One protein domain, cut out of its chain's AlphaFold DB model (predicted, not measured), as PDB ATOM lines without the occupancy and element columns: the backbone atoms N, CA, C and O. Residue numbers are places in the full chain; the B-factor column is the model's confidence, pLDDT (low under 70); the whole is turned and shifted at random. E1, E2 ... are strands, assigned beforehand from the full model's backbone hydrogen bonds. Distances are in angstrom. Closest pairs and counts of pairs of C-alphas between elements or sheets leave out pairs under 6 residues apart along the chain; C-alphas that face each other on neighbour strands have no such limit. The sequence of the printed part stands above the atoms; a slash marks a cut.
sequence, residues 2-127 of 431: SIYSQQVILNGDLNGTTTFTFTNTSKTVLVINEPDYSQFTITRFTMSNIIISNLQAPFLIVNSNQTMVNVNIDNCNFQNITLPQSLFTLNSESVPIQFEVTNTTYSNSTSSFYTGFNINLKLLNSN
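What this domain is: This is residues 2 to 127 of the 431 residues of an uncharacterized protein of Tieghemostelium lacteum (UniProt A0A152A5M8). The chain is wound in stacked turns, a short solenoid with a roughly triangular cross-section, its three walls made of parallel sheets. The wall E1 E4 E7 E10 E13 faces the wall E3 E6 E9 E12, and the third wall, E2 E5 E8 E11, closes one end of the space between them; E1 E2 E3 make the first turn, E4 E5 E6 the next, and so on to E13. The printed part has 126 residues, with no named helix and thirteen named strands, E1 to E13 in order along the chain, which hold 63 residues; the class is all strand. Each sheet runs in the order in which its strands are named here. The whole is compact, with a radius of gyration of the C-alphas of 14.1 A and spans of 40 by 30 by 22 A.

Where its parts are: The largest sheet holds E1, residues 7 to 11, from C-alpha 7 at (218.448, 203.700, 223.066); E4, residues 42 to 48, 19.8 A long; E7, residues 68 to 74, 19.6 A; E10, residues 97 to 102, 16.1 A; and E13, residues 119 to 124, 15.4 A, ending with C-alpha 124 at (230.287, 185.377, 216.892). The sheet that faces it holds E3, residues 30 to 33; E6, residues 60 to 64; E9, residues 88 to 92; and E12, residues 114 to 117. The third holds E2, residues 18 to 21, beginning with C-alpha 18 at (234.192, 197.507, 234.429); E5, residues 50 to 53; E8, residues 77 to 79; and E11, residues 105 to 107.

How they stand to each other: In the largest sheet the edge strands are E1 and E13. E4 and E7 are parallel at 5 degrees, with N 45 and O 70 2.9 A apart, within hydrogen-bond range. E10 and E13 are parallel at 8 degrees, with N 101 and O 122 at 2.8 A. This sheet and E3 E6 E9 E12 form a sandwich, two sheets face to face, 10.1 A centre to centre where they face each other. Across it, the closest C-alphas of E9 and E13, Ser 92 and Ile 119, are 7.1 A apart. E6 and E9 are parallel at 1 degree, with N 91 and O 62 at 2.8 A. E4 runs on into E5 at 82 degrees, E7 into E8 at 81 degrees and E10 into E11 at 85 degrees. E2 and E5 are parallel at 21 degrees, with N 20 and O 51 at 2.8 A. Residues 2 to 3 form a short parallel pairing with residues 31 to 32 of E3.

The domain as a whole: The two C-alphas farthest apart, those of Asn 15 and Tyr 37, are 43.5 A apart. The printed part has no cut, and no link is long. The mean pLDDT of the printed part is 94.2, and no printed residue is under 70.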
ATOM      1  N   SER A   2     212.978 199.622 232.586       93.44
ATOM      2  CA  SER A   2     212.123 199.320 231.423       93.44
ATOM      3  C   SER A   2     212.307 200.384 230.347       93.44
ATOM      4  O   SER A   2     212.317 201.563 230.698       93.44
ATOM      5  N   ILE A   3     212.438 199.985 229.080       94.56
ATOM      6  CA  ILE A   3     212.602 200.910 227.946       94.56
ATOM      7  C   ILE A   3     211.687 200.562 226.769       94.56
ATOM      8  O   ILE A   3     211.355 199.396 226.560       94.56
ATOM      9  N   TYR A   4     211.302 201.583 226.004       94.19
ATOM     10  CA  TYR A   4     210.538 201.478 224.757       94.19
ATOM     11  C   TYR A   4     210.791 202.723 223.893       94.19
ATOM     12  O   TYR A   4     210.764 203.836 224.417       94.19
ATOM     13  N   SER A   5     211.045 202.549 222.591       94.38
ATOM     14  CA  SER A   5     211.418 203.634 221.660       94.38
ATOM     15  C   SER A   5     212.609 204.465 222.171       94.38
ATOM     16  O   SER A   5     212.655 205.694 222.106       94.38
ATOM     17  N   GLN A   6     213.570 203.769 222.774       95.00
ATOM     18  CA  GLN A   6     214.728 204.351 223.444       95.00
ATOM     19  C   GLN A   6     215.999 203.607 223.052       95.00
ATOM     20  O   GLN A   6     215.967 202.440 222.656       95.00
ATOM     21  N   GLN A   7     217.128 204.293 223.199       96.75
ATOM     22  CA  GLN A   7     218.448 203.700 223.066       96.75
ATOM     23  C   GLN A   7     219.165 203.736 224.411       96.75
ATOM     24  O   GLN A   7     219.303 204.797 225.018       96.75
ATOM     25  N   VAL A   8     219.642 202.576 224.854       97.75
ATOM     26  CA  VAL A   8     220.497 202.434 226.033       97.75
ATOM     27  C   VAL A   8     221.836 201.867 225.594       97.75
ATOM     28  O   VAL A   8     221.887 200.853 224.900       97.75
ATOM     29  N   ILE A   9     222.913 202.527 226.007       97.31
ATOM     30  CA  ILE A   9     224.285 202.097 225.752       97.31
ATOM     31  C   ILE A   9     224.994 201.977 227.100       97.31
ATOM     32  O   ILE A   9     225.050 202.946 227.858       97.31
ATOM     33  N   LEU A  10     225.537 200.796 227.385       96.06
ATOM     34  CA  LEU A  10     226.409 200.529 228.523       96.06
ATOM     35  C   LEU A  10     227.802 200.197 227.991       96.06
ATOM     36  O   LEU A  10     227.994 199.148 227.385       96.06
ATOM     37  N   ASN A  11     228.767 201.079 228.225       95.31
ATOM     38  CA  ASN A  11     230.140 200.889 227.765       95.31
ATOM     39  C   ASN A  11     231.082 200.906 228.964       95.31
ATOM     40  O   ASN A  11     231.185 201.921 229.655       95.31
ATOM     41  N   GLY A  12     231.747 199.781 229.200       94.19
ATOM     42  CA  GLY A  12     232.878 199.709 230.109       94.19
ATOM     43  C   GLY A  12     234.154 200.268 229.485       94.19
ATOM     44  O   GLY A  12     234.239 200.495 228.275       94.19
ATOM     45  N   ASP A  13     235.150 200.500 230.335       90.19
ATOM     46  CA  ASP A  13     236.491 200.898 229.912       90.19
ATOM     47  C   ASP A  13     237.161 199.786 229.084       90.19
ATOM     48  O   ASP A  13     237.209 198.636 229.507       90.19
ATOM     49  N   LEU A  14     237.708 200.137 227.918       80.44
ATOM     50  CA  LEU A  14     238.460 199.223 227.049       80.44
ATOM     51  C   LEU A  14     239.782 198.767 227.684       80.44
ATOM     52  O   LEU A  14     240.270 197.683 227.377       80.44
ATOM     53  N   ASN A  15     240.366 199.602 228.548       78.44
ATOM     54  CA  ASN A  15     241.666 199.361 229.179       78.44
ATOM     55  C   ASN A  15     241.550 198.983 230.665       78.44
ATOM     56  O   ASN A  15     242.566 198.807 231.339       78.44
ATOM     57  N   GLY A  16     240.326 198.881 231.184       71.19
ATOM     58  CA  GLY A  16     240.034 198.610 232.587       71.19
ATOM     59  C   GLY A  16     238.974 197.523 232.750       71.19
ATOM     60  O   GLY A  16     238.313 197.118 231.802       71.19
ATOM     61  N   THR A  17     238.782 197.036 233.974       82.31
ATOM     62  CA  THR A  17     237.727 196.062 234.287       82.31
ATOM     63  C   THR A  17     236.494 196.770 234.836       82.31
ATOM     64  O   THR A  17     236.386 197.032 236.034       82.31
ATOM     65  N   THR A  18     235.519 197.063 233.970       94.44
ATOM     66  CA  THR A  18     234.192 197.507 234.429       94.44
ATOM     67  C   THR A  18     233.370 196.294 234.840       94.44
ATOM     68  O   THR A  18     233.013 195.468 234.004       94.44
ATOM     69  N   THR A  19     233.078 196.172 236.136       94.75
ATOM     70  CA  THR A  19     232.337 195.029 236.687       94.75
ATOM     71  C   THR A  19     231.036 195.487 237.333       94.75
ATOM     72  O   THR A  19     231.055 196.323 238.236       94.75
ATOM     73  N   PHE A  20     229.916 194.893 236.923       93.94
ATOM     74  CA  PHE A  20     228.669 194.932 237.680       93.94
ATOM     75  C   PHE A  20     228.521 193.625 238.460       93.94
ATOM     76  O   PHE A  20     228.352 192.542 237.890       93.94
ATOM     77  N   THR A  21     228.585 193.734 239.783       90.69
ATOM     78  CA  THR A  21     228.302 192.627 240.697       90.69
ATOM     79  C   THR A  21     226.949 192.859 241.338       90.69
ATOM     80  O   THR A  21     226.703 193.912 241.926       90.69
ATOM     81  N   PHE A  22     226.072 191.870 241.224       88.25
ATOM     82  CA  PHE A  22     224.731 191.943 241.784       88.25
ATOM     83  C   PHE A  22     224.667 191.207 243.122       88.25
ATOM     84  O   PHE A  22     225.334 190.197 243.337       88.25
ATOM     85  N   THR A  23     223.852 191.726 244.039       85.88
ATOM     86  CA  THR A  23     223.582 191.107 245.341       85.88
ATOM     87  C   THR A  23     222.079 191.080 245.569       85.88
ATOM     88  O   THR A  23     221.442 192.133 245.513       85.88
ATOM     89  N   ASN A  24     221.514 189.903 245.847       80.56
ATOM     90  CA  ASN A  24     220.085 189.713 246.139       80.56
ATOM     91  C   ASN A  24     219.138 190.250 245.046       80.56
ATOM     92  O   ASN A  24     218.053 190.763 245.335       80.56
ATOM     93  N   THR A  25     219.534 190.153 243.775       82.88
ATOM     94  CA  THR A  25     218.670 190.503 242.636       82.88
ATOM     95  C   THR A  25     217.547 189.488 242.480       82.88
ATOM     96  O   THR A  25     217.787 188.360 242.072       82.88
ATOM     97  N   SER A  26     216.314 189.913 242.751       84.69
ATOM     98  CA  SER A  26     215.100 189.108 242.546       84.69
ATOM     99  C   SER A  26     214.301 189.497 241.300       84.69
ATOM    100  O   SER A  26     213.322 188.837 240.962       84.69
ATOM    101  N   LYS A  27     214.687 190.585 240.625       88.94
ATOM    102  CA  LYS A  27     214.000 191.125 239.446       88.94
ATOM    103  C   LYS A  27     214.960 191.254 238.276       88.94
ATOM    104  O   LYS A  27     216.137 191.546 238.477       88.94
ATOM    105  N   THR A  28     214.413 191.112 237.075       92.50
ATOM    106  CA  THR A  28     215.122 191.328 235.814       92.50
ATOM    107  C   THR A  28     215.796 192.698 235.771       92.50
ATOM    108  O   THR A  28     215.191 193.706 236.158       92.50
ATOM    109  N   VAL A  29     217.037 192.746 235.280       92.81
ATOM    110  CA  VAL A  29     217.830 193.988 235.229       92.81
ATOM    111  C   VAL A  29     217.236 194.968 234.213       92.81
ATOM    112  O   VAL A  29     216.901 196.108 234.570       92.81
ATOM    113  N   LEU A  30     217.034 194.518 232.974       96.19
ATOM    114  CA  LEU A  30     216.459 195.301 231.885       96.19
ATOM    115  C   LEU A  30     215.269 194.581 231.246       96.19
ATOM    116  O   LEU A  30     215.328 193.398 230.923       96.19
ATOM    117  N   VAL A  31     214.187 195.325 231.042       97.31
ATOM    118  CA  VAL A  31     213.005 194.884 230.306       97.31
ATOM    119  C   VAL A  31     212.803 195.810 229.108       97.31
ATOM    120  O   VAL A  31     212.806 197.032 229.257       97.31
ATOM    121  N   ILE A  32     212.626 195.243 227.921       96.12
ATOM    122  CA  ILE A  32     212.122 195.960 226.747       96.12
ATOM    123  C   ILE A  32     210.709 195.446 226.510       96.12
ATOM    124  O   ILE A  32     210.532 194.266 226.217       96.12
ATOM    125  N   ASN A  33     209.710 196.304 226.694       93.38
ATOM    126  CA  ASN A  33     208.309 195.910 226.585       93.38
ATOM    127  C   ASN A  33     207.564 196.882 225.674       93.38
ATOM    128  O   ASN A  33     207.435 198.063 226.004       93.38
ATOM    129  N   GLU A  34     207.090 196.381 224.539       89.50
ATOM    130  CA  GLU A  34     206.231 197.131 223.626       89.50
ATOM    131  C   GLU A  34     204.810 197.279 224.217       89.50
ATOM    132  O   GLU A  34     204.258 196.299 224.717       89.50
ATOM    133  N   PRO A  35     204.200 198.481 224.213       87.25
ATOM    134  CA  PRO A  35     202.809 198.668 224.628       87.25
ATOM    135  C   PRO A  35     201.816 198.183 223.555       87.25
ATOM    136  O   PRO A  35     202.079 198.337 222.368       87.25
ATOM    137  N   ASP A  36     200.629 197.716 223.962       80.56
ATOM    138  CA  ASP A  36     199.615 197.045 223.110       80.56
ATOM    139  C   ASP A  36     199.111 197.834 221.873       80.56
ATOM    140  O   ASP A  36     198.453 197.272 221.002       80.56
ATOM    141  N   TYR A  37     199.424 199.131 221.764       78.50
ATOM    142  CA  TYR A  37     199.043 200.012 220.644       78.50
ATOM    143  C   TYR A  37     200.206 200.902 220.205       78.50
ATOM    144  O   TYR A  37     200.102 202.126 220.079       78.50
ATOM    145  N   SER A  38     201.355 200.268 220.050       76.12
ATOM    146  CA  SER A  38     202.610 200.902 219.696       76.12
ATOM    147  C   SER A  38     202.612 201.378 218.232       76.12
ATOM    148  O   SER A  38     202.074 200.730 217.335       76.12
ATOM    149  N   GLN A  39     203.204 202.548 217.974       80.38
ATOM    150  CA  GLN A  39     203.612 202.909 216.614       80.38
ATOM    151  C   GLN A  39     204.916 202.185 216.285       80.38
ATOM    152  O   GLN A  39     205.760 202.015 217.164       80.38
ATOM    153  N   PHE A  40     205.122 201.846 215.010       84.12
ATOM    154  CA  PHE A  40     206.388 201.273 214.564       84.12
ATOM    155  C   PHE A  40     207.558 202.194 214.946       84.12
ATOM    156  O   PHE A  40     207.704 203.302 214.428       84.12
ATOM    157  N   THR A  41     208.386 201.728 215.876       90.88
ATOM    158  CA  THR A  41     209.554 202.431 216.410       90.88
ATOM    159  C   THR A  41     210.726 201.462 216.538       90.88
ATOM    160  O   THR A  41     210.611 200.274 216.221       90.88
ATOM    161  N   ILE A  42     211.882 201.981 216.958       94.06
ATOM    162  CA  ILE A  42     213.088 201.183 217.170       94.06
ATOM    163  C   ILE A  42     213.544 201.344 218.618       94.06
ATOM    164  O   ILE A  42     213.792 202.464 219.066       94.06
ATOM    165  N   THR A  43     213.718 200.227 219.321       97.19
ATOM    166  CA  THR A  43     214.385 200.189 220.629       97.19
ATOM    167  C   THR A  43     215.761 199.553 220.473       97.19
ATOM    168  O   THR A  43     215.907 198.531 219.804       97.19
ATOM    169  N   ARG A  44     216.795 200.155 221.063       97.88
ATOM    170  CA  ARG A  44     218.173 199.656 220.967       97.88
ATOM    171  C   ARG A  44     218.791 199.485 222.342       97.88
ATOM    172  O   ARG A  44     218.747 200.402 223.160       97.88
ATOM    173  N   PHE A  45     219.422 198.344 222.566       98.44
ATOM    174  CA  PHE A  45     220.254 198.105 223.731       98.44
ATOM    175  C   PHE A  45     221.631 197.614 223.290       98.44
ATOM    176  O   PHE A  45     221.750 196.646 222.543       98.44
ATOM    177  N   THR A  46     222.673 198.299 223.748       98.44
ATOM    178  CA  THR A  46     224.060 197.936 223.464       98.44
ATOM    179  C   THR A  46     224.834 197.827 224.767       98.44
ATOM    180  O   THR A  46     224.753 198.724 225.607       98.44
ATOM    181  N   MET A  47     225.596 196.746 224.923       98.12
ATOM    182  CA  MET A  47     226.505 196.544 226.044       98.12
ATOM    183  C   MET A  47     227.887 196.144 225.537       98.12
ATOM    184  O   MET A  47     227.989 195.218 224.735       98.12
ATOM    185  N   SER A  48     228.936 196.823 226.007       97.88
ATOM    186  CA  SER A  48     230.314 196.498 225.635       97.88
ATOM    187  C   SER A  48     231.312 196.578 226.788       97.88
ATOM    188  O   SER A  48     231.176 197.433 227.665       97.88
ATOM    189  N   ASN A  49     232.338 195.715 226.763       97.25
ATOM    190  CA  ASN A  49     233.496 195.742 227.676       97.25
ATOM    191  C   ASN A  49     233.125 195.635 229.165       97.25
ATOM    192  O   ASN A  49     233.669 196.340 230.017       97.25
ATOM    193  N   ILE A  50     232.145 194.792 229.484       97.38
ATOM    194  CA  ILE A  50     231.567 194.694 230.826       97.38
ATOM    195  C   ILE A  50     231.647 193.263 231.347       97.38
ATOM    196  O   ILE A  50     231.351 192.301 230.638       97.38
ATOM    197  N   ILE A  51     231.982 193.140 232.632       96.62
ATOM    198  CA  ILE A  51     231.862 191.899 233.392       96.62
ATOM    199  C   ILE A  51     230.575 191.936 234.218       96.62
ATOM    200  O   ILE A  51     230.380 192.830 235.042       96.62
ATOM    201  N   ILE A  52     229.713 190.940 234.036       96.44
ATOM    202  CA  ILE A  52     228.528 190.686 234.857       96.44
ATOM    203  C   ILE A  52     228.803 189.469 235.740       96.44
ATOM    204  O   ILE A  52     229.183 188.405 235.251       96.44
ATOM    205  N   SER A  53     228.603 189.618 237.050       95.12
ATOM    206  CA  SER A  53     228.850 188.542 238.017       95.12
ATOM    207  C   SER A  53     227.755 188.420 239.071       95.12
ATOM    208  O   SER A  53     227.143 189.418 239.465       95.12
ATOM    209  N   ASN A  54     227.552 187.188 239.552       91.94
ATOM    210  CA  ASN A  54     226.642 186.839 240.652       91.94
ATOM    211  C   ASN A  54     225.186 187.269 240.411       91.94
ATOM    212  O   ASN A  54     224.458 187.626 241.340       91.94
ATOM    213  N   LEU A  55     224.759 187.268 239.150       93.25
ATOM    214  CA  LEU A  55     223.397 187.630 238.802       93.25
ATOM    215  C   LEU A  55     222.437 186.485 239.167       93.25
ATOM    216  O   LEU A  55     222.687 185.328 238.833       93.25
ATOM    217  N   GLN A  56     221.342 186.842 239.849       92.31
ATOM    218  CA  GLN A  56     220.322 185.918 240.384       92.31
ATOM    219  C   GLN A  56     218.919 186.094 239.760       92.31
ATOM    220  O   GLN A  56     217.992 185.353 240.084       92.31
ATOM    221  N   ALA A  57     218.766 187.031 238.817       92.88
ATOM    222  CA  ALA A  57     217.587 187.172 237.956       92.88
ATOM    223  C   ALA A  57     218.002 187.342 236.476       92.88
ATOM    224  O   ALA A  57     219.150 187.699 236.230       92.88
ATOM    225  N   PRO A  58     217.119 187.122 235.483       95.56
ATOM    226  CA  PRO A  58     217.450 187.363 234.076       95.56
ATOM    227  C   PRO A  58     218.059 188.753 233.851       95.56
ATOM    228  O   PRO A  58     217.648 189.738 234.476       95.56
ATOM    229  N   PHE A  59     219.038 188.856 232.956       97.12
ATOM    230  CA  PHE A  59     219.638 190.149 232.644       97.12
ATOM    231  C   PHE A  59     218.707 190.966 231.755       97.12
ATOM    232  O   PHE A  59     218.396 192.116 232.069       97.12
ATOM    233  N   LEU A  60     218.213 190.348 230.682       98.06
ATOM    234  CA  LEU A  60     217.360 191.007 229.709       98.06
ATOM    235  C   LEU A  60     216.135 190.154 229.393       98.06
ATOM    236  O   LEU A  60     216.260 188.991 229.016       98.06
ATOM    237  N   ILE A  61     214.965 190.779 229.499       98.00
ATOM    238  CA  ILE A  61     213.716 190.258 228.943       98.00
ATOM    239  C   ILE A  61     213.228 191.222 227.864       98.00
ATOM    240  O   ILE A  61     213.122 192.423 228.114       98.00
ATOM    241  N   VAL A  62     212.907 190.702 226.680       97.81
ATOM    242  CA  VAL A  62     212.286 191.472 225.596       97.81
ATOM    243  C   VAL A  62     210.970 190.826 225.202       97.81
ATOM    244  O   VAL A  62     210.951 189.645 224.874       97.81
ATOM    245  N   ASN A  63     209.903 191.622 225.186       96.56
ATOM    246  CA  ASN A  63     208.634 191.282 224.557       96.56
ATOM    247  C   ASN A  63     208.305 192.379 223.540       96.56
ATOM    248  O   ASN A  63     208.029 193.524 223.917       96.56
ATOM    249  N   SER A  64     208.384 192.028 222.261       94.62
ATOM    250  CA  SER A  64     208.049 192.901 221.135       94.62
ATOM    251  C   SER A  64     206.914 192.288 220.322       94.62
ATOM    252  O   SER A  64     206.720 191.074 220.324       94.62
ATOM    253  N   ASN A  65     206.167 193.114 219.602       90.25
ATOM    254  CA  ASN A  65     205.198 192.644 218.624       90.25
ATOM    255  C   ASN A  65     205.561 193.181 217.244       90.25
ATOM    256  O   ASN A  65     206.007 192.427 216.377       90.25
ATOM    257  N   GLN A  66     205.406 194.490 217.054       89.25
ATOM    258  CA  GLN A  66     205.519 195.135 215.750       89.25
ATOM    259  C   GLN A  66     206.759 196.021 215.640       89.25
ATOM    260  O   GLN A  66     207.085 196.471 214.542       89.25
ATOM    261  N   THR A  67     207.462 196.282 216.743       91.06
ATOM    262  CA  THR A  67     208.635 197.161 216.741       91.06
ATOM    263  C   THR A  67     209.939 196.426 216.488       91.06
ATOM    264  O   THR A  67     210.109 195.244 216.794       91.06
ATOM    265  N   MET A  68     210.896 197.162 215.925       94.56
ATOM    266  CA  MET A  68     212.253 196.666 215.747       94.56
ATOM    267  C   MET A  68     213.014 196.803 217.066       94.56
ATOM    268  O   MET A  68     213.150 197.904 217.606       94.56
ATOM    269  N   VAL A  69     213.557 195.695 217.561       98.06
ATOM    270  CA  VAL A  69     214.452 195.696 218.720       98.06
ATOM    271  C   VAL A  69     215.818 195.186 218.294       98.06
ATOM    272  O   VAL A  69     215.924 194.111 217.705       98.06
ATOM    273  N   ASN A  70     216.856 195.956 218.621       98.50
ATOM    274  CA  ASN A  70     218.243 195.565 218.394       98.50
ATOM    275  C   ASN A  70     218.959 195.434 219.736       98.50
ATOM    276  O   ASN A  70     218.981 196.382 220.527       98.50
ATOM    277  N   VAL A  71     219.552 194.271 219.968       98.75
ATOM    278  CA  VAL A  71     220.346 193.947 221.147       98.75
ATOM    279  C   VAL A  71     221.742 193.557 220.682       98.75
ATOM    280  O   VAL A  71     221.901 192.572 219.966       98.75
ATOM    281  N   ASN A  72     222.749 194.314 221.108       98.75
ATOM    282  CA  ASN A  72     224.143 194.089 220.735       98.75
ATOM    283  C   ASN A  72     224.992 193.951 222.000       98.75
ATOM    284  O   ASN A  72     225.067 194.885 222.800       98.75
ATOM    285  N   ILE A  73     225.626 192.796 222.176       98.69
ATOM    286  CA  ILE A  73     226.501 192.478 223.307       98.69
ATOM    287  C   ILE A  73     227.887 192.179 222.747       98.69
ATOM    288  O   ILE A  73     228.052 191.216 222.006       98.69
ATOM    289  N   ASP A  74     228.879 192.999 223.074       98.31
ATOM    290  CA  ASP A  74     230.231 192.859 222.529       98.31
ATOM    291  C   ASP A  74     231.282 192.844 223.635       98.31
ATOM    292  O   ASP A  74     231.218 193.623 224.583       98.31
ATOM    293  N   ASN A  75     232.262 191.952 223.523       97.44
ATOM    294  CA  ASN A  75     233.393 191.865 224.445       97.44
ATOM    295  C   ASN A  75     232.968 191.857 225.930       97.44
ATOM    296  O   ASN A  75     233.500 192.595 226.763       97.44
ATOM    297  N   CYS A  76     231.931 191.083 226.257       97.94
ATOM    298  CA  CYS A  76     231.404 190.975 227.615       97.94
ATOM    299  C   CYS A  76     231.803 189.645 228.264       97.94
ATOM    300  O   CYS A  76     232.059 188.649 227.588       97.94
ATOM    301  N   ASN A  77     231.819 189.605 229.595       97.62
ATOM    302  CA  ASN A  77     232.009 188.368 230.350       97.62
ATOM    303  C   ASN A  77     230.885 188.191 231.370       97.62
ATOM    304  O   ASN A  77     230.676 189.040 232.233       97.62
ATOM    305  N   PHE A  78     230.183 187.073 231.283       97.81
ATOM    306  CA  PHE A  78     229.162 186.650 232.227       97.81
ATOM    307  C   PHE A  78     229.692 185.441 232.990       97.81
ATOM    308  O   PHE A  78     229.946 184.389 232.401       97.81
ATOM    309  N   GLN A  79     229.856 185.586 234.302       95.62
ATOM    310  CA  GLN A  79     230.441 184.542 235.140       95.62
ATOM    311  C   GLN A  79     229.632 184.316 236.414       95.62
ATOM    312  O   GLN A  79     229.111 185.266 237.008       95.62
ATOM    313  N   ASN A  80     229.581 183.061 236.866       94.00
ATOM    314  CA  ASN A  80     228.887 182.664 238.094       94.00
ATOM    315  C   ASN A  80     227.408 183.085 238.077       94.00
ATOM    316  O   ASN A  80     226.902 183.692 239.024       94.00
ATOM    317  N   ILE A  81     226.734 182.833 236.952       93.94
ATOM    318  CA  ILE A  81     225.323 183.154 236.765       93.94
ATOM    319  C   ILE A  81     224.489 181.960 237.237       93.94
ATOM    320  O   ILE A  81     224.615 180.845 236.724       93.94
ATOM    321  N   THR A  82     223.632 182.196 238.231       91.88
ATOM    322  CA  THR A  82     222.772 181.168 238.830       91.88
ATOM    323  C   THR A  82     221.347 181.692 238.909       91.88
ATOM    324  O   THR A  82     220.974 182.430 239.818       91.88
ATOM    325  N   LEU A  83     220.560 181.300 237.917       90.25
ATOM    326  CA  LEU A  83     219.209 181.758 237.618       90.25
ATOM    327  C   LEU A  83     218.268 180.560 237.397       90.25
ATOM    328  O   LEU A  83     218.677 179.559 236.806       90.25
ATOM    329  N   PRO A  84     216.982 180.668 237.766       85.62
ATOM    330  CA  PRO A  84     215.979 179.662 237.407       85.62
ATOM    331  C   PRO A  84     215.566 179.713 235.923       85.62
ATOM    332  O   PRO A  84     214.856 178.828 235.455       85.62
ATOM    333  N   GLN A  85     215.956 180.763 235.198       90.19
ATOM    334  CA  GLN A  85     215.600 181.036 233.802       90.19
ATOM    335  C   GLN A  85     216.848 181.460 233.016       90.19
ATOM    336  O   GLN A  85     217.925 181.607 233.592       90.19
ATOM    337  N   SER A  86     216.697 181.691 231.716       95.88
ATOM    338  CA  SER A  86     217.776 182.140 230.836       95.88
ATOM    339  C   SER A  86     218.283 183.542 231.178       95.88
ATOM    340  O   SER A  86     217.529 184.400 231.643       95.88
ATOM    341  N   LEU A  87     219.572 183.789 230.926       97.44
ATOM    342  CA  LEU A  87     220.184 185.111 231.078       97.44
ATOM    343  C   LEU A  87     219.534 186.139 230.133       97.44
ATOM    344  O   LEU A  87     219.229 187.259 230.557       97.44
ATOM    345  N   PHE A  88     219.294 185.731 228.885       98.56
ATOM    346  CA  PHE A  88     218.562 186.482 227.869       98.56
ATOM    347  C   PHE A  88     217.279 185.741 227.485       98.56
ATOM    348  O   PHE A  88     217.341 184.602 227.021       98.56
ATOM    349  N   THR A  89     216.131 186.405 227.635       98.25
ATOM    350  CA  THR A  89     214.820 185.883 227.216       98.25
ATOM    351  C   THR A  89     214.185 186.854 226.230       98.25
ATOM    352  O   THR A  89     213.759 187.939 226.626       98.25
ATOM    353  N   LEU A  90     214.139 186.498 224.947       98.31
ATOM    354  CA  LEU A  90     213.727 187.407 223.873       98.31
ATOM    355  C   LEU A  90     212.540 186.833 223.100       98.31
ATOM    356  O   LEU A  90     212.621 185.728 222.581       98.31
ATOM    357  N   ASN A  91     211.447 187.577 222.990       97.69
ATOM    358  CA  ASN A  91     210.241 187.121 222.310       97.69
ATOM    359  C   ASN A  91     209.697 188.208 221.381       97.69
ATOM    360  O   ASN A  91     209.546 189.360 221.802       97.69
ATOM    361  N   SER A  92     209.384 187.829 220.140       96.31
ATOM    362  CA  SER A  92     208.703 188.701 219.187       96.31
ATOM    363  C   SER A  92     207.585 188.013 218.417       96.31
ATOM    364  O   SER A  92     207.766 186.936 217.866       96.31
ATOM    365  N   GLU A  93     206.428 188.655 218.302       93.25
ATOM    366  CA  GLU A  93     205.310 188.066 217.555       93.25
ATOM    367  C   GLU A  93     205.418 188.270 216.038       93.25
ATOM    368  O   GLU A  93     205.194 187.323 215.286       93.25
ATOM    369  N   SER A  94     205.773 189.476 215.573       92.12
ATOM    370  CA  SER A  94     205.696 189.819 214.143       92.12
ATOM    371  C   SER A  94     207.050 190.182 213.532       92.12
ATOM    372  O   SER A  94     207.416 189.646 212.487       92.12
ATOM    373  N   VAL A  95     207.806 191.094 214.153       94.25
ATOM    374  CA  VAL A  95     209.079 191.596 213.600       94.25
ATOM    375  C   VAL A  95     210.266 190.969 214.329       94.25
ATOM    376  O   VAL A  95     210.417 191.217 215.527       94.25
ATOM    377  N   PRO A  96     211.153 190.219 213.650       96.56
ATOM    378  CA  PRO A  96     212.233 189.540 214.348       96.56
ATOM    379  C   PRO A  96     213.174 190.493 215.101       96.56
ATOM    380  O   PRO A  96     213.637 191.494 214.538       96.56
ATOM    381  N   ILE A  97     213.510 190.157 216.350       98.12
ATOM    382  CA  ILE A  97     214.509 190.900 217.141       98.12
ATOM    383  C   ILE A  97     215.891 190.608 216.563       98.12
ATOM    384  O   ILE A  97     216.216 189.461 216.271       98.12
ATOM    385  N   GLN A  98     216.725 191.634 216.415       98.62
ATOM    386  CA  GLN A  98     218.131 191.451 216.062       98.62
ATOM    387  C   GLN A  98     218.922 191.259 217.353       98.62
ATOM    388  O   GLN A  98     219.025 192.203 218.138       98.62
ATOM    389  N   PHE A  99     219.455 190.060 217.589       98.81
ATOM    390  CA  PHE A  99     220.283 189.783 218.761       98.81
ATOM    391  C   PHE A  99     221.669 189.312 218.337       98.81
ATOM    392  O   PHE A  99     221.837 188.218 217.805       98.81
ATOM    393  N   GLU A 100     222.666 190.155 218.580       98.88
ATOM    394  CA  GLU A 100     224.054 189.900 218.223       98.88
ATOM    395  C   GLU A 100     224.927 189.866 219.475       98.88
ATOM    396  O   GLU A 100     224.940 190.806 220.273       98.88
ATOM    397  N   VAL A 101     225.664 188.769 219.632       98.88
ATOM    398  CA  VAL A 101     226.641 188.559 220.697       98.88
ATOM    399  C   VAL A 101     227.990 188.292 220.050       98.88
ATOM    400  O   VAL A 101     228.133 187.362 219.259       98.88
ATOM    401  N   THR A 102     228.983 189.118 220.357       98.69
ATOM    402  CA  THR A 102     230.322 189.045 219.763       98.69
ATOM    403  C   THR A 102     231.388 189.054 220.855       98.69
ATOM    404  O   THR A 102     231.226 189.718 221.881       98.69
ATOM    405  N   ASN A 103     232.468 188.289 220.665       98.38
ATOM    406  CA  ASN A 103     233.647 188.274 221.544       98.38
ATOM    407  C   ASN A 103     233.308 188.058 223.032       98.38
ATOM    408  O   ASN A 103     233.979 188.586 223.916       98.38
ATOM    409  N   THR A 104     232.224 187.345 223.328       98.56
ATOM    410  CA  THR A 104     231.662 187.276 224.679       98.56
ATOM    411  C   THR A 104     231.962 185.927 225.310       98.56
ATOM    412  O   THR A 104     231.943 184.897 224.642       98.56
ATOM    413  N   THR A 105     232.227 185.919 226.615       98.69
ATOM    414  CA  THR A 105     232.394 184.685 227.391       98.69
ATOM    415  C   THR A 105     231.220 184.495 228.350       98.69
ATOM    416  O   THR A 105     230.857 185.416 229.077       98.69
ATOM    417  N   TYR A 106     230.637 183.297 228.363       98.56
ATOM    418  CA  TYR A 106     229.644 182.847 229.336       98.56
ATOM    419  C   TYR A 106     230.183 181.617 230.063       98.56
ATOM    420  O   TYR A 106     230.404 180.572 229.443       98.56
ATOM    421  N   SER A 107     230.449 181.749 231.361       97.94
ATOM    422  CA  SER A 107     231.195 180.730 232.097       97.94
ATOM    423  C   SER A 107     230.697 180.455 233.507       97.94
ATOM    424  O   SER A 107     230.052 181.304 234.131       97.94
ATOM    425  N   ASN A 108     231.025 179.266 234.024       96.56
ATOM    426  CA  ASN A 108     230.763 178.859 235.411       96.56
ATOM    427  C   ASN A 108     229.305 179.083 235.841       96.56
ATOM    428  O   ASN A 108     229.027 179.488 236.969       96.56
ATOM    429  N   SER A 109     228.368 178.890 234.915       95.69
ATOM    430  CA  SER A 109     226.967 179.236 235.122       95.69
ATOM    431  C   SER A 109     226.083 177.998 235.113       95.69
ATOM    432  O   SER A 109     226.391 176.999 234.464       95.69
ATOM    433  N   THR A 110     224.974 178.051 235.845       94.38
ATOM    434  CA  THR A 110     224.034 176.923 235.989       94.38
ATOM    435  C   THR A 110     222.722 177.156 235.250       94.38
ATOM    436  O   THR A 110     221.716 176.530 235.565       94.38
ATOM    437  N   SER A 111     222.711 178.112 234.329       93.69
ATOM    438  CA  SER A 111     221.503 178.611 233.675       93.69
ATOM    439  C   SER A 111     221.711 178.698 232.183       93.69
ATOM    440  O   SER A 111     222.839 178.860 231.709       93.69
ATOM    441  N   SER A 112     220.618 178.615 231.437       96.19
ATOM    442  CA  SER A 112     220.628 178.850 230.002       96.19
ATOM    443  C   SER A 112     221.166 180.250 229.700       96.19
ATOM    444  O   SER A 112     220.857 181.225 230.389       96.19
ATOM    445  N   PHE A 113     221.978 180.363 228.657       98.00
ATOM    446  CA  PHE A 113     222.432 181.657 228.169       98.00
ATOM    447  C   PHE A 113     221.278 182.387 227.480       98.00
ATOM    448  O   PHE A 113     221.012 183.556 227.756       98.00
ATOM    449  N   TYR A 114     220.554 181.678 226.617       98.31
ATOM    450  CA  TYR A 114     219.557 182.275 225.744       98.31
ATOM    451  C   TYR A 114     218.311 181.402 225.612       98.31
ATOM    452  O   TYR A 114     218.393 180.183 225.446       98.31
ATOM    453  N   THR A 115     217.155 182.059 225.635       98.00
ATOM    454  CA  THR A 115     215.896 181.517 225.128       98.00
ATOM    455  C   THR A 115     215.196 182.557 224.276       98.00
ATOM    456  O   THR A 115     215.047 183.698 224.718       98.00
ATOM    457  N   GLY A 116     214.716 182.169 223.095       97.69
ATOM    458  CA  GLY A 116     213.913 183.095 222.315       97.69
ATOM    459  C   GLY A 116     212.967 182.508 221.284       97.69
ATOM    460  O   GLY A 116     212.954 181.300 221.034       97.69
ATOM    461  N   PHE A 117     212.125 183.408 220.773       97.94
ATOM    462  CA  PHE A 117     211.154 183.158 219.720       97.94
ATOM    463  C   PHE A 117     211.130 184.299 218.703       97.94
ATOM    464  O   PHE A 117     210.973 185.463 219.091       97.94
ATOM    465  N   ASN A 118     211.239 183.946 217.417       97.50
ATOM    466  CA  ASN A 118     211.272 184.868 216.280       97.50
ATOM    467  C   ASN A 118     212.418 185.892 216.376       97.50
ATOM    468  O   ASN A 118     212.221 187.110 216.392       97.50
ATOM    469  N   ILE A 119     213.644 185.390 216.480       98.25
ATOM    470  CA  ILE A 119     214.865 186.178 216.656       98.25
ATOM    471  C   ILE A 119     215.808 185.934 215.476       98.25
ATOM    472  O   ILE A 119     215.930 184.824 214.972       98.25
ATOM    473  N   ASN A 120     216.523 186.969 215.040       98.50
ATOM    474  CA  ASN A 120     217.734 186.808 214.241       98.50
ATOM    475  C   ASN A 120     218.925 186.786 215.202       98.50
ATOM    476  O   ASN A 120     219.424 187.842 215.603       98.50
ATOM    477  N   LEU A 121     219.329 185.583 215.611       98.62
ATOM    478  CA  LEU A 121     220.405 185.350 216.567       98.62
ATOM    479  C   LEU A 121     221.747 185.214 215.844       98.62
ATOM    480  O   LEU A 121     221.910 184.344 214.989       98.62
ATOM    481  N   LYS A 122     222.731 186.021 216.246       98.75
ATOM    482  CA  LYS A 122     224.128 185.896 215.822       98.75
ATOM    483  C   LYS A 122     225.040 185.724 217.027       98.75
ATOM    484  O   LYS A 122     225.112 186.613 217.873       98.75
ATOM    485  N   LEU A 123     225.754 184.606 217.081       98.81
ATOM    486  CA  LEU A 123     226.801 184.336 218.062       98.81
ATOM    487  C   LEU A 123     228.140 184.259 217.335       98.81
ATOM    488  O   LEU A 123     228.353 183.367 216.519       98.81
ATOM    489  N   LEU A 124     229.032 185.204 217.615       98.75
ATOM    490  CA  LEU A 124     230.287 185.377 216.892       98.75
ATOM    491  C   LEU A 124     231.463 185.373 217.871       98.75
ATOM    492  O   LEU A 124     231.439 186.095 218.870       98.75
ATOM    493  N   ASN A 125     232.510 184.594 217.589       98.69
ATOM    494  CA  ASN A 125     233.767 184.604 218.358       98.69
ATOM    495  C   ASN A 125     233.564 184.456 219.882       98.69
ATOM    496  O   ASN A 125     234.240 185.118 220.668       98.69
ATOM    497  N   SER A 126     232.564 183.681 220.305       98.75
ATOM    498  CA  SER A 126     232.111 183.641 221.701       98.75
ATOM    499  C   SER A 126     232.402 182.295 222.361       98.75
ATOM    500  O   SER A 126     232.409 181.252 221.708       98.75
ATOM    501  N   ASN A 127     232.640 182.323 223.671       98.75
ATOM    502  CA  ASN A 127     233.087 181.173 224.452       98.75
ATOM    503  C   ASN A 127     232.057 180.800 225.521       98.75
ATOM    504  O   ASN A 127     231.642 181.638 226.320       98.75
TER     505      ASN A 127